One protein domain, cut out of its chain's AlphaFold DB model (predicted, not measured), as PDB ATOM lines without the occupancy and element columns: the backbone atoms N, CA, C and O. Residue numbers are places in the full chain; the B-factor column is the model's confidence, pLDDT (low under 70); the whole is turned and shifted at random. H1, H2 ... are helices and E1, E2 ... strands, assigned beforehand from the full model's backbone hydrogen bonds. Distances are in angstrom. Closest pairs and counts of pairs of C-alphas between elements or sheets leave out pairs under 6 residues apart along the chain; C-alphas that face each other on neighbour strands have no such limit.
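This is residues 2 to 77 of the 741 residues of the protein "Cas_APE2256 domain-containing protein" of Thermotoga sp. KOL6 (UniProt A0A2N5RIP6). A strongly twisted sheet of five strands, E3, E2, E1, E4 and E5, curls round one helix, H1, which packs on one of its faces; the sheet and the helix make two layers. E4 and E5 make a hairpin at one side of the sheet, and E1, E2 and E3 make the rest of it. The printed part has 76 residues, with five named strands followed by one named helix; the sheet runs E3, E2, E1, E4, E5, antiparallel throughout, and the class is mixed, helices and strands. The whole is compact, with a radius of gyration of the C-alphas of 12.3 A, yet elongated in outline, with spans of 38 by 22 by 18 A.

The inner strand E1, residues 8 to 13, has E2, residues 19 to 25, as an antiparallel neighbour at 164 degrees, with N 10 and O 22 2.9 A apart, within hydrogen-bond range. E3, residues 29 to 34, is an edge strand, antiparallel to E2 at 162 degrees, with N 21 and O 33 2.8 A apart. E1, E2 and E3 form a meander, each strand the antiparallel neighbour of the one before. E4, residues 45 to 52, is antiparallel to E1 at 145 degrees, with N 11 and O 51 2.8 A apart; E1 to E4 form a Greek key, a meander of three strands whose first is the antiparallel neighbour of the fourth strand. E5, residues 55 to 63, is the other edge strand and forms a hairpin with E4 at 159 degrees, with N 48 and O 59 2.9 A apart. E5 bends by 81 degrees at residue 60. E3 and E5 are apart. H1, residues 64 to 75, is on the sheet, and its closest C-alphas to E4 are those of Ala 67 and Val 48, 7.1 A apart. Leu 75 of H1 and Lys 8 of E1 are the closest of those two elements, their C-alphas 6.5 A apart. In H1 every O i to N i+4 pair is within hydrogen-bond range.

E1 begins at C-alpha 8, (230.534, 202.379, 113.095), and is 16.6 A long from first to last C-alpha. E2 measures 19.6 A, E3 17.3 A, E4 21.3 A and E5 20.6 A. H1 measures 16.5 A and ends at C-alpha 75, (235.080, 204.635, 109.034).

The C-alphas of Ser 2 and Asp 40 are the two farthest apart, 39.1 A. The printed part has no cut and no long link; the link from E3 to E4, 10 residues, is short. The mean pLDDT of the printed part is 82.3, and it is under 70 at residues 2 to 6 and 35 to 40.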
ATOM      1  N   SER A   2     219.694 205.769 104.680       28.89
ATOM      2  CA  SER A   2     220.815 205.130 103.974       28.89
ATOM      3  C   SER A   2     221.746 204.462 104.989       28.89
ATOM      4  O   SER A   2     221.867 204.922 106.118       28.89
ATOM      5  N   ILE A   3     222.413 203.382 104.586       32.44
ATOM      6  CA  ILE A   3     223.356 202.603 105.413       32.44
ATOM      7  C   ILE A   3     224.490 203.478 106.009       32.44
ATOM      8  O   ILE A   3     225.084 203.118 107.020       32.44
ATOM      9  N   ASP A   4     224.725 204.673 105.457       43.84
ATOM     10  CA  ASP A   4     225.723 205.651 105.912       43.84
ATOM     11  C   ASP A   4     225.354 206.443 107.182       43.84
ATOM     12  O   ASP A   4     226.172 207.233 107.654       43.84
ATOM     13  N   SER A   5     224.152 206.275 107.747       52.75
ATOM     14  CA  SER A   5     223.716 207.018 108.944       52.75
ATOM     15  C   SER A   5     223.977 206.310 110.276       52.75
ATOM     16  O   SER A   5     223.665 206.877 111.320       52.75
ATOM     17  N   PHE A   6     224.510 205.085 110.269       58.31
ATOM     18  CA  PHE A   6     224.705 204.310 111.495       58.31
ATOM     19  C   PHE A   6     226.094 204.517 112.108       58.31
ATOM     20  O   PHE A   6     227.078 204.650 111.371       58.31
ATOM     21  N   PRO A   7     226.201 204.509 113.449       74.56
ATOM     22  CA  PRO A   7     227.491 204.505 114.108       74.56
ATOM     23  C   PRO A   7     228.298 203.255 113.734       74.56
ATOM     24  O   PRO A   7     227.763 202.149 113.660       74.56
ATOM     25  N   LYS A   8     229.596 203.432 113.493       84.25
ATOM     26  CA  LYS A   8     230.534 202.379 113.095       84.25
ATOM     27  C   LYS A   8     231.580 202.177 114.189       84.25
ATOM     28  O   LYS A   8     232.117 203.152 114.714       84.25
ATOM     29  N   ILE A   9     231.907 200.924 114.499       86.62
ATOM     30  CA  ILE A   9     232.897 200.562 115.523       86.62
ATOM     31  C   ILE A   9     234.003 199.731 114.880       86.62
ATOM     32  O   ILE A   9     233.723 198.753 114.190       86.62
ATOM     33  N   ALA A  10     235.254 200.104 115.129       90.62
ATOM     34  CA  ALA A  10     236.422 199.299 114.797       90.62
ATOM     35  C   ALA A  10     237.327 199.134 116.019       90.62
ATOM     36  O   ALA A  10     237.375 200.001 116.889       90.62
ATOM     37  N   PHE A  11     238.103 198.056 116.045       91.00
ATOM     38  CA  PHE A  11     239.059 197.770 117.107       91.00
ATOM     39  C   PHE A  11     240.474 197.681 116.544       91.00
ATOM     40  O   PHE A  11     240.696 197.099 115.487       91.00
ATOM     41  N   LEU A  12     241.443 198.230 117.268       91.31
ATOM     42  CA  LEU A  12     242.863 197.988 117.049       91.31
ATOM     43  C   LEU A  12     243.336 196.999 118.107       91.31
ATOM     44  O   LEU A  12     243.363 197.345 119.289       91.31
ATOM     45  N   LYS A  13     243.705 195.789 117.689       90.31
ATOM     46  CA  LYS A  13     244.280 194.760 118.560       90.31
ATOM     47  C   LYS A  13     245.802 194.774 118.442       90.31
ATOM     48  O   LYS A  13     246.342 194.711 117.333       90.31
ATOM     49  N   PHE A  14     246.477 194.841 119.586       87.25
ATOM     50  CA  PHE A  14     247.936 194.821 119.698       87.25
ATOM     51  C   PHE A  14     248.444 193.416 120.072       87.25
ATOM     52  O   PHE A  14     247.677 192.610 120.606       87.25
ATOM     53  N   PRO A  15     249.732 193.093 119.831       84.56
ATOM     54  CA  PRO A  15     250.278 191.754 120.081       84.56
ATOM     55  C   PRO A  15     250.284 191.352 121.562       84.56
ATOM     56  O   PRO A  15     250.347 190.170 121.882       84.56
ATOM     57  N   ASP A  16     250.216 192.327 122.465       82.62
ATOM     58  CA  ASP A  16     250.160 192.146 123.916       82.62
ATOM     59  C   ASP A  16     248.724 192.089 124.467       82.62
ATOM     60  O   ASP A  16     248.500 192.302 125.659       82.62
ATOM     61  N   ASN A  17     247.751 191.790 123.599       80.44
ATOM     62  CA  ASN A  17     246.319 191.705 123.895       80.44
ATOM     63  C   ASN A  17     245.663 193.020 124.330       80.44
ATOM     64  O   ASN A  17     244.508 193.008 124.761       80.44
ATOM     65  N   ARG A  18     246.339 194.168 124.204       84.19
ATOM     66  CA  ARG A  18     245.662 195.456 124.363       84.19
ATOM     67  C   ARG A  18     244.711 195.698 123.193       84.19
ATOM     68  O   ARG A  18     244.975 195.285 122.061       84.19
ATOM     69  N   GLN A  19     243.632 196.426 123.470       85.44
ATOM     70  CA  GLN A  19     242.636 196.812 122.479       85.44
ATOM     71  C   GLN A  19     242.290 198.301 122.604       85.44
ATOM     72  O   GLN A  19     242.060 198.810 123.708       85.44
ATOM     73  N   LEU A  20     242.272 198.990 121.461       86.06
ATOM     74  CA  LEU A  20     241.733 200.341 121.308       86.06
ATOM     75  C   LEU A  20     240.485 200.274 120.434       86.06
ATOM     76  O   LEU A  20     240.563 199.908 119.266       86.06
ATOM     77  N   GLU A  21     239.354 200.672 120.981       87.25
ATOM     78  CA  GLU A  21     238.104 200.819 120.253       87.25
ATOM     79  C   GLU A  21     238.001 202.238 119.667       87.25
ATOM     80  O   GLU A  21     238.337 203.244 120.304       87.25
ATOM     81  N   ILE A  22     237.572 202.308 118.409       88.12
ATOM     82  CA  ILE A  22     237.356 203.531 117.643       88.12
ATOM     83  C   ILE A  22     235.906 203.540 117.190       88.12
ATOM     84  O   ILE A  22     235.516 202.784 116.298       88.12
ATOM     85  N   HIS A  23     235.134 204.444 117.774       85.94
ATOM     86  CA  HIS A  23     233.744 204.657 117.413       85.94
ATOM     87  C   HIS A  23     233.627 205.887 116.513       85.94
ATOM     88  O   HIS A  23     234.255 206.920 116.768       85.94
ATOM     89  N   TYR A  24     232.846 205.768 115.445       87.75
ATOM     90  CA  TYR A  24     232.514 206.849 114.530       87.75
ATOM     91  C   TYR A  24     231.008 206.982 114.409       87.75
ATOM     92  O   TYR A  24     230.342 206.087 113.904       87.75
ATOM     93  N   ASP A  25     230.498 208.132 114.807       85.44
ATOM     94  CA  ASP A  25     229.118 208.527 114.588       85.44
ATOM     95  C   ASP A  25     229.110 209.689 113.574       85.44
ATOM     96  O   ASP A  25     229.875 210.646 113.749       85.44
ATOM     97  N   PRO A  26     228.300 209.652 112.504       80.12
ATOM     98  CA  PRO A  26     228.261 210.734 111.519       80.12
ATOM     99  C   PRO A  26     227.938 212.117 112.110       80.12
ATOM    100  O   PRO A  26     228.418 213.125 111.587       80.12
ATOM    101  N   LYS A  27     227.173 212.176 113.207       82.06
ATOM    102  CA  LYS A  27     226.778 213.407 113.907       82.06
ATOM    103  C   LYS A  27     227.774 213.791 115.003       82.06
ATOM    104  O   LYS A  27     228.151 214.956 115.139       82.06
ATOM    105  N   LEU A  28     228.234 212.817 115.790       83.88
ATOM    106  CA  LEU A  28     229.105 213.075 116.948       83.88
ATOM    107  C   LEU A  28     230.607 213.010 116.623       83.88
ATOM    108  O   LEU A  28     231.444 213.494 117.388       83.88
ATOM    109  N   GLY A  29     230.974 212.468 115.465       85.25
ATOM    110  CA  GLY A  29     232.351 212.263 115.040       85.25
ATOM    111  C   GLY A  29     233.006 211.068 115.733       85.25
ATOM    112  O   GLY A  29     232.375 210.050 115.993       85.25
ATOM    113  N   PHE A  30     234.312 211.174 115.999       84.19
ATOM    114  CA  PHE A  30     235.090 210.079 116.585       84.19
ATOM    115  C   PHE A  30     235.185 210.151 118.109       84.19
ATOM    116  O   PHE A  30     235.526 211.208 118.657       84.19
ATOM    117  N   SER A  31     235.057 208.993 118.755       80.81
ATOM    118  CA  SER A  31     235.508 208.736 120.125       80.81
ATOM    119  C   SER A  31     236.465 207.539 120.173       80.81
ATOM    120  O   SER A  31     236.549 206.742 119.236       80.81
ATOM    121  N   LEU A  32     237.288 207.498 121.223       81.94
ATOM    122  CA  LEU A  32     238.321 206.487 121.439       81.94
ATOM    123  C   LEU A  32     238.168 205.930 122.858       81.94
ATOM    124  O   LEU A  32     238.082 206.716 123.804       81.94
ATOM    125  N   SER A  33     238.188 204.608 123.000       75.06
ATOM    126  CA  SER A  33     238.109 203.901 124.286       75.06
ATOM    127  C   SER A  33     239.200 202.833 124.368       75.06
ATOM    128  O   SER A  33     239.352 202.002 123.478       75.06
ATOM    129  N   PHE A  34     239.991 202.843 125.445       72.19
ATOM    130  CA  PHE A  34     240.970 201.785 125.714       72.19
ATOM    131  C   PHE A  34     240.400 200.780 126.711       72.19
ATOM    132  O   PHE A  34     239.923 201.177 127.772       72.19
ATOM    133  N   GLU A  35     240.543 199.483 126.442       65.06
ATOM    134  CA  GLU A  35     240.226 198.418 127.410       65.06
ATOM    135  C   GLU A  35     241.337 198.204 128.456       65.06
ATOM    136  O   GLU A  35     241.157 197.497 129.444       65.06
ATOM    137  N   SER A  36     242.494 198.848 128.304       65.88
ATOM    138  CA  SER A  36     243.654 198.761 129.212       65.88
ATOM    139  C   SER A  36     244.323 200.134 129.378       65.88
ATOM    140  O   SER A  36     243.740 201.138 128.968       65.88
ATOM    141  N   ALA A  37     245.472 200.220 130.057       62.47
ATOM    142  CA  ALA A  37     246.208 201.480 130.175       62.47
ATOM    143  C   ALA A  37     246.618 202.009 128.780       62.47
ATOM    144  O   ALA A  37     246.896 201.195 127.890       62.47
ATOM    145  N   PRO A  38     246.649 203.340 128.564       62.69
ATOM    146  CA  PRO A  38     247.055 203.923 127.287       62.69
ATOM    147  C   PRO A  38     248.452 203.452 126.858       62.69
ATOM    148  O   PRO A  38     249.298 203.120 127.683       62.69
ATOM    149  N   LEU A  39     248.703 203.432 125.550       63.91
ATOM    150  CA  LEU A  39     250.049 203.253 125.001       63.91
ATOM    151  C   LEU A  39     250.885 204.511 125.293       63.91
ATOM    152  O   LEU A  39     250.567 205.576 124.766       63.91
ATOM    153  N   ASP A  40     251.934 204.377 126.111       62.31
ATOM    154  CA  ASP A  40     252.802 205.499 126.505       62.31
ATOM    155  C   ASP A  40     253.650 206.040 125.339       62.31
ATOM    156  O   ASP A  40     253.903 207.242 125.271       62.31
ATOM    157  N   ASP A  41     254.039 205.186 124.381       70.06
ATOM    158  CA  ASP A  41     254.751 205.599 123.166       70.06
ATOM    159  C   ASP A  41     253.905 205.356 121.908       70.06
ATOM    160  O   ASP A  41     253.764 204.245 121.398       70.06
ATOM    161  N   VAL A  42     253.337 206.438 121.375       74.69
ATOM    162  CA  VAL A  42     252.528 206.412 120.147       74.69
ATOM    163  C   VAL A  42     253.370 206.355 118.862       74.69
ATOM    164  O   VAL A  42     252.806 206.253 117.766       74.69
ATOM    165  N   SER A  43     254.697 206.471 118.981       75.06
ATOM    166  CA  SER A  43     255.650 206.489 117.868       75.06
ATOM    167  C   SER A  43     256.256 205.117 117.561       75.06
ATOM    168  O   SER A  43     256.727 204.906 116.437       75.06
ATOM    169  N   GLU A  44     256.186 204.182 118.512       79.94
ATOM    170  CA  GLU A  44     256.675 202.818 118.343       79.94
ATOM    171  C   GLU A  44     255.940 202.113 117.191       79.94
ATOM    172  O   GLU A  44     254.713 202.178 117.063       79.94
ATOM    173  N   LYS A  45     256.708 201.459 116.312       84.00
ATOM    174  CA  LYS A  45     256.162 200.663 115.212       84.00
ATOM    175  C   LYS A  45     255.872 199.260 115.711       84.00
ATOM    176  O   LYS A  45     256.788 198.538 116.087       84.00
ATOM    177  N   VAL A  46     254.610 198.871 115.638       84.94
ATOM    178  CA  VAL A  46     254.124 197.572 116.092       84.94
ATOM    179  C   VAL A  46     253.243 196.933 115.024       84.94
ATOM    180  O   VAL A  46     252.824 197.568 114.052       84.94
ATOM    181  N   ASN A  47     252.982 195.643 115.191       89.25
ATOM    182  CA  ASN A  47     251.977 194.949 114.403       89.25
ATOM    183  C   ASN A  47     250.603 195.262 114.996       89.25
ATOM    184  O   ASN A  47     250.392 195.040 116.185       89.25
ATOM    185  N   VAL A  48     249.682 195.783 114.190       90.88
ATOM    186  CA  VAL A  48     248.332 196.150 114.636       90.88
ATOM    187  C   VAL A  48     247.315 195.442 113.764       90.88
ATOM    188  O   VAL A  48     247.360 195.554 112.540       90.88
ATOM    189  N   THR A  49     246.374 194.744 114.388       93.56
ATOM    190  CA  THR A  49     245.236 194.155 113.678       93.56
ATOM    191  C   THR A  49     244.055 195.106 113.769       93.56
ATOM    192  O   THR A  49     243.596 195.410 114.870       93.56
ATOM    193  N   ILE A  50     243.567 195.583 112.625       94.38
ATOM    194  CA  ILE A  50     242.328 196.360 112.549       94.38
ATOM    195  C   ILE A  50     241.174 195.377 112.385       94.38
ATOM    196  O   ILE A  50     241.158 194.597 111.432       94.38
ATOM    197  N   VAL A  51     240.219 195.420 113.307       93.19
ATOM    198  CA  VAL A  51     239.022 194.582 113.308       93.19
ATOM    199  C   VAL A  51     237.800 195.455 113.071       93.19
ATOM    200  O   VAL A  51     237.600 196.445 113.772       93.19
ATOM    201  N   TYR A  52     236.990 195.094 112.085       92.81
ATOM    202  CA  TYR A  52     235.736 195.769 111.767       92.81
ATOM    203  C   TYR A  52     234.705 194.724 111.345       92.81
ATOM    204  O   TYR A  52     234.965 193.934 110.437       92.81
ATOM    205  N   GLU A  53     233.550 194.714 112.015       89.06
ATOM    206  CA  GLU A  53     232.540 193.655 111.881       89.06
ATOM    207  C   GLU A  53     233.179 192.259 112.042       89.06
ATOM    208  O   GLU A  53     233.757 191.968 113.087       89.06
ATOM    209  N   ASN A  54     233.120 191.409 111.013       89.69
ATOM    210  CA  ASN A  54     233.691 190.058 111.019       89.69
ATOM    211  C   ASN A  54     235.047 189.968 110.289       89.69
ATOM    212  O   ASN A  54     235.504 188.869 109.971       89.69
ATOM    213  N   HIS A  55     235.677 191.105 109.978       93.12
ATOM    214  CA  HIS A  55     236.944 191.168 109.252       93.12
ATOM    215  C   HIS A  55     238.094 191.578 110.171       93.12
ATOM    216  O   HIS A  55     237.986 192.552 110.913       93.12
ATOM    217  N   GLU A  56     239.224 190.878 110.062       95.00
ATOM    218  CA  GLU A  56     240.466 191.197 110.767       95.00
ATOM    219  C   GLU A  56     241.604 191.372 109.755       95.00
ATOM    220  O   GLU A  56     241.849 190.487 108.938       95.00
ATOM    221  N   VAL A  57     242.300 192.513 109.807       95.56
ATOM    222  CA  VAL A  57     243.386 192.856 108.874       95.56
ATOM    223  C   VAL A  57     244.639 193.242 109.646       95.56
ATOM    224  O   VAL A  57     244.674 194.264 110.330       95.56
ATOM    225  N   LEU A  58     245.693 192.437 109.507       95.06
ATOM    226  CA  LEU A  58     246.991 192.683 110.136       95.06
ATOM    227  C   LEU A  58     247.820 193.688 109.327       95.06
ATOM    228  O   LEU A  58     248.209 193.391 108.195       95.06
ATOM    229  N   PHE A  59     248.163 194.825 109.927       93.38
ATOM    230  CA  PHE A  59     249.149 195.771 109.412       93.38
ATOM    231  C   PHE A  59     250.465 195.633 110.182       93.38
ATOM    232  O   PHE A  59     250.506 195.770 111.404       93.38
ATOM    233  N   GLU A  60     251.550 195.382 109.457       91.62
ATOM    234  CA  GLU A  60     252.878 195.183 110.037       91.62
ATOM    235  C   GLU A  60     253.687 196.484 110.052       91.62
ATOM    236  O   GLU A  60     253.630 197.271 109.104       91.62
ATOM    237  N   ASN A  61     254.497 196.680 111.098       88.50
ATOM    238  CA  ASN A  61     255.439 197.802 111.222       88.50
ATOM    239  C   ASN A  61     254.806 199.204 111.077       88.50
ATOM    240  O   ASN A  61     255.424 200.112 110.502       88.50
ATOM    241  N   ILE A  62     253.600 199.402 111.616       88.75
ATOM    242  CA  ILE A  62     252.928 200.708 111.645       88.75
ATOM    243  C   ILE A  62     252.911 201.278 113.064       88.75
ATOM    244  O   ILE A  62     252.882 200.535 114.039       88.75
ATOM    245  N   ASN A  63     252.944 202.604 113.198       88.44
ATOM    246  CA  ASN A  63     252.775 203.228 114.513       88.44
ATOM    247  C   ASN A  63     251.291 203.400 114.864       88.44
ATOM    248  O   ASN A  63     250.415 203.366 113.991       88.44
ATOM    249  N   LEU A  64     251.011 203.619 116.151       85.12
ATOM    250  CA  LEU A  64     249.648 203.755 116.663       85.12
ATOM    251  C   LEU A  64     248.867 204.876 115.965       85.12
ATOM    252  O   LEU A  64     247.710 204.693 115.589       85.12
ATOM    253  N   LEU A  65     249.490 206.044 115.780       86.62
ATOM    254  CA  LEU A  65     248.832 207.194 115.153       86.62
ATOM    255  C   LEU A  65     248.425 206.896 113.710       86.62
ATOM    256  O   LEU A  65     247.361 207.330 113.267       86.62
ATOM    257  N   GLU A  66     249.252 206.161 112.975       88.69
ATOM    258  CA  GLU A  66     248.961 205.739 111.614       88.69
ATOM    259  C   GLU A  66     247.826 204.711 111.574       88.69
ATOM    260  O   GLU A  66     246.902 204.885 110.780       88.69
ATOM    261  N   ALA A  67     247.825 203.720 112.471       91.06
ATOM    262  CA  ALA A  67     246.731 202.752 112.594       91.06
ATOM    263  C   ALA A  67     245.388 203.442 112.895       91.06
ATOM    264  O   ALA A  67     244.376 203.188 112.233       91.06
ATOM    265  N   ILE A  68     245.392 204.388 113.844       90.12
ATOM    266  CA  ILE A  68     244.223 205.209 114.180       90.12
ATOM    267  C   ILE A  68     243.770 206.011 112.956       90.12
ATOM    268  O   ILE A  68     242.577 206.059 112.671       90.12
ATOM    269  N   ARG A  69     244.691 206.645 112.220       89.75
ATOM    270  CA  ARG A  69     244.347 207.438 111.027       89.75
ATOM    271  C   ARG A  69     243.729 206.584 109.926       89.75
ATOM    272  O   ARG A  69     242.681 206.973 109.423       89.75
ATOM    273  N   ILE A  70     244.325 205.435 109.597       92.56
ATOM    274  CA  ILE A  70     243.790 204.506 108.586       92.56
ATOM    275  C   ILE A  70     242.366 204.097 108.953       92.56
ATOM    276  O   ILE A  70     241.454 204.221 108.140       92.56
ATOM    277  N   THR A  71     242.165 203.697 110.207       93.56
ATOM    278  CA  THR A  71     240.857 203.259 110.704       93.56
ATOM    279  C   THR A  71     239.836 204.389 110.673       93.56
ATOM    280  O   THR A  71     238.736 204.214 110.161       93.56
ATOM    281  N   LYS A  72     240.200 205.592 111.137       92.25
ATOM    282  CA  LYS A  72     239.315 206.763 111.074       92.25
ATOM    283  C   LYS A  72     238.949 207.124 109.637       92.25
ATOM    284  O   LYS A  72     237.792 207.419 109.359       92.25
ATOM    285  N   ASN A  73     239.912 207.105 108.721       91.56
ATOM    286  CA  ASN A  73     239.680 207.392 107.307       91.56
ATOM    287  C   ASN A  73     238.748 206.367 106.657       91.56
ATOM    288  O   ASN A  73     237.836 206.763 105.932       91.56
ATOM    289  N   PHE A  74     238.895 205.092 107.006       94.00
ATOM    290  CA  PHE A  74     237.989 204.034 106.577       94.00
ATOM    291  C   PHE A  74     236.566 204.229 107.119       94.00
ATOM    292  O   PHE A  74     235.613 204.231 106.347       94.00
ATOM    293  N   LEU A  75     236.405 204.487 108.420       91.75
ATOM    294  CA  LEU A  75     235.080 204.635 109.034       91.75
ATOM    295  C   LEU A  75     234.285 205.829 108.470       91.75
ATOM    296  O   LEU A  75     233.082 205.703 108.237       91.75
ATOM    297  N   LYS A  76     234.952 206.960 108.181       89.12
ATOM    298  CA  LYS A  76     234.313 208.156 107.588       89.12
ATOM    299  C   LYS A  76     234.112 208.090 106.069       89.12
ATOM    300  O   LYS A  76     233.670 209.075 105.475       89.12
ATOM    301  N   SER A  77     234.495 206.981 105.443       90.06
ATOM    302  CA  SER A  77     234.270 206.728 104.019       90.06
ATOM    303  C   SER A  77     232.839 206.207 103.769       90.06
ATOM    304  O   SER A  77     232.251 205.625 104.691       90.06
TER     305      SER A  77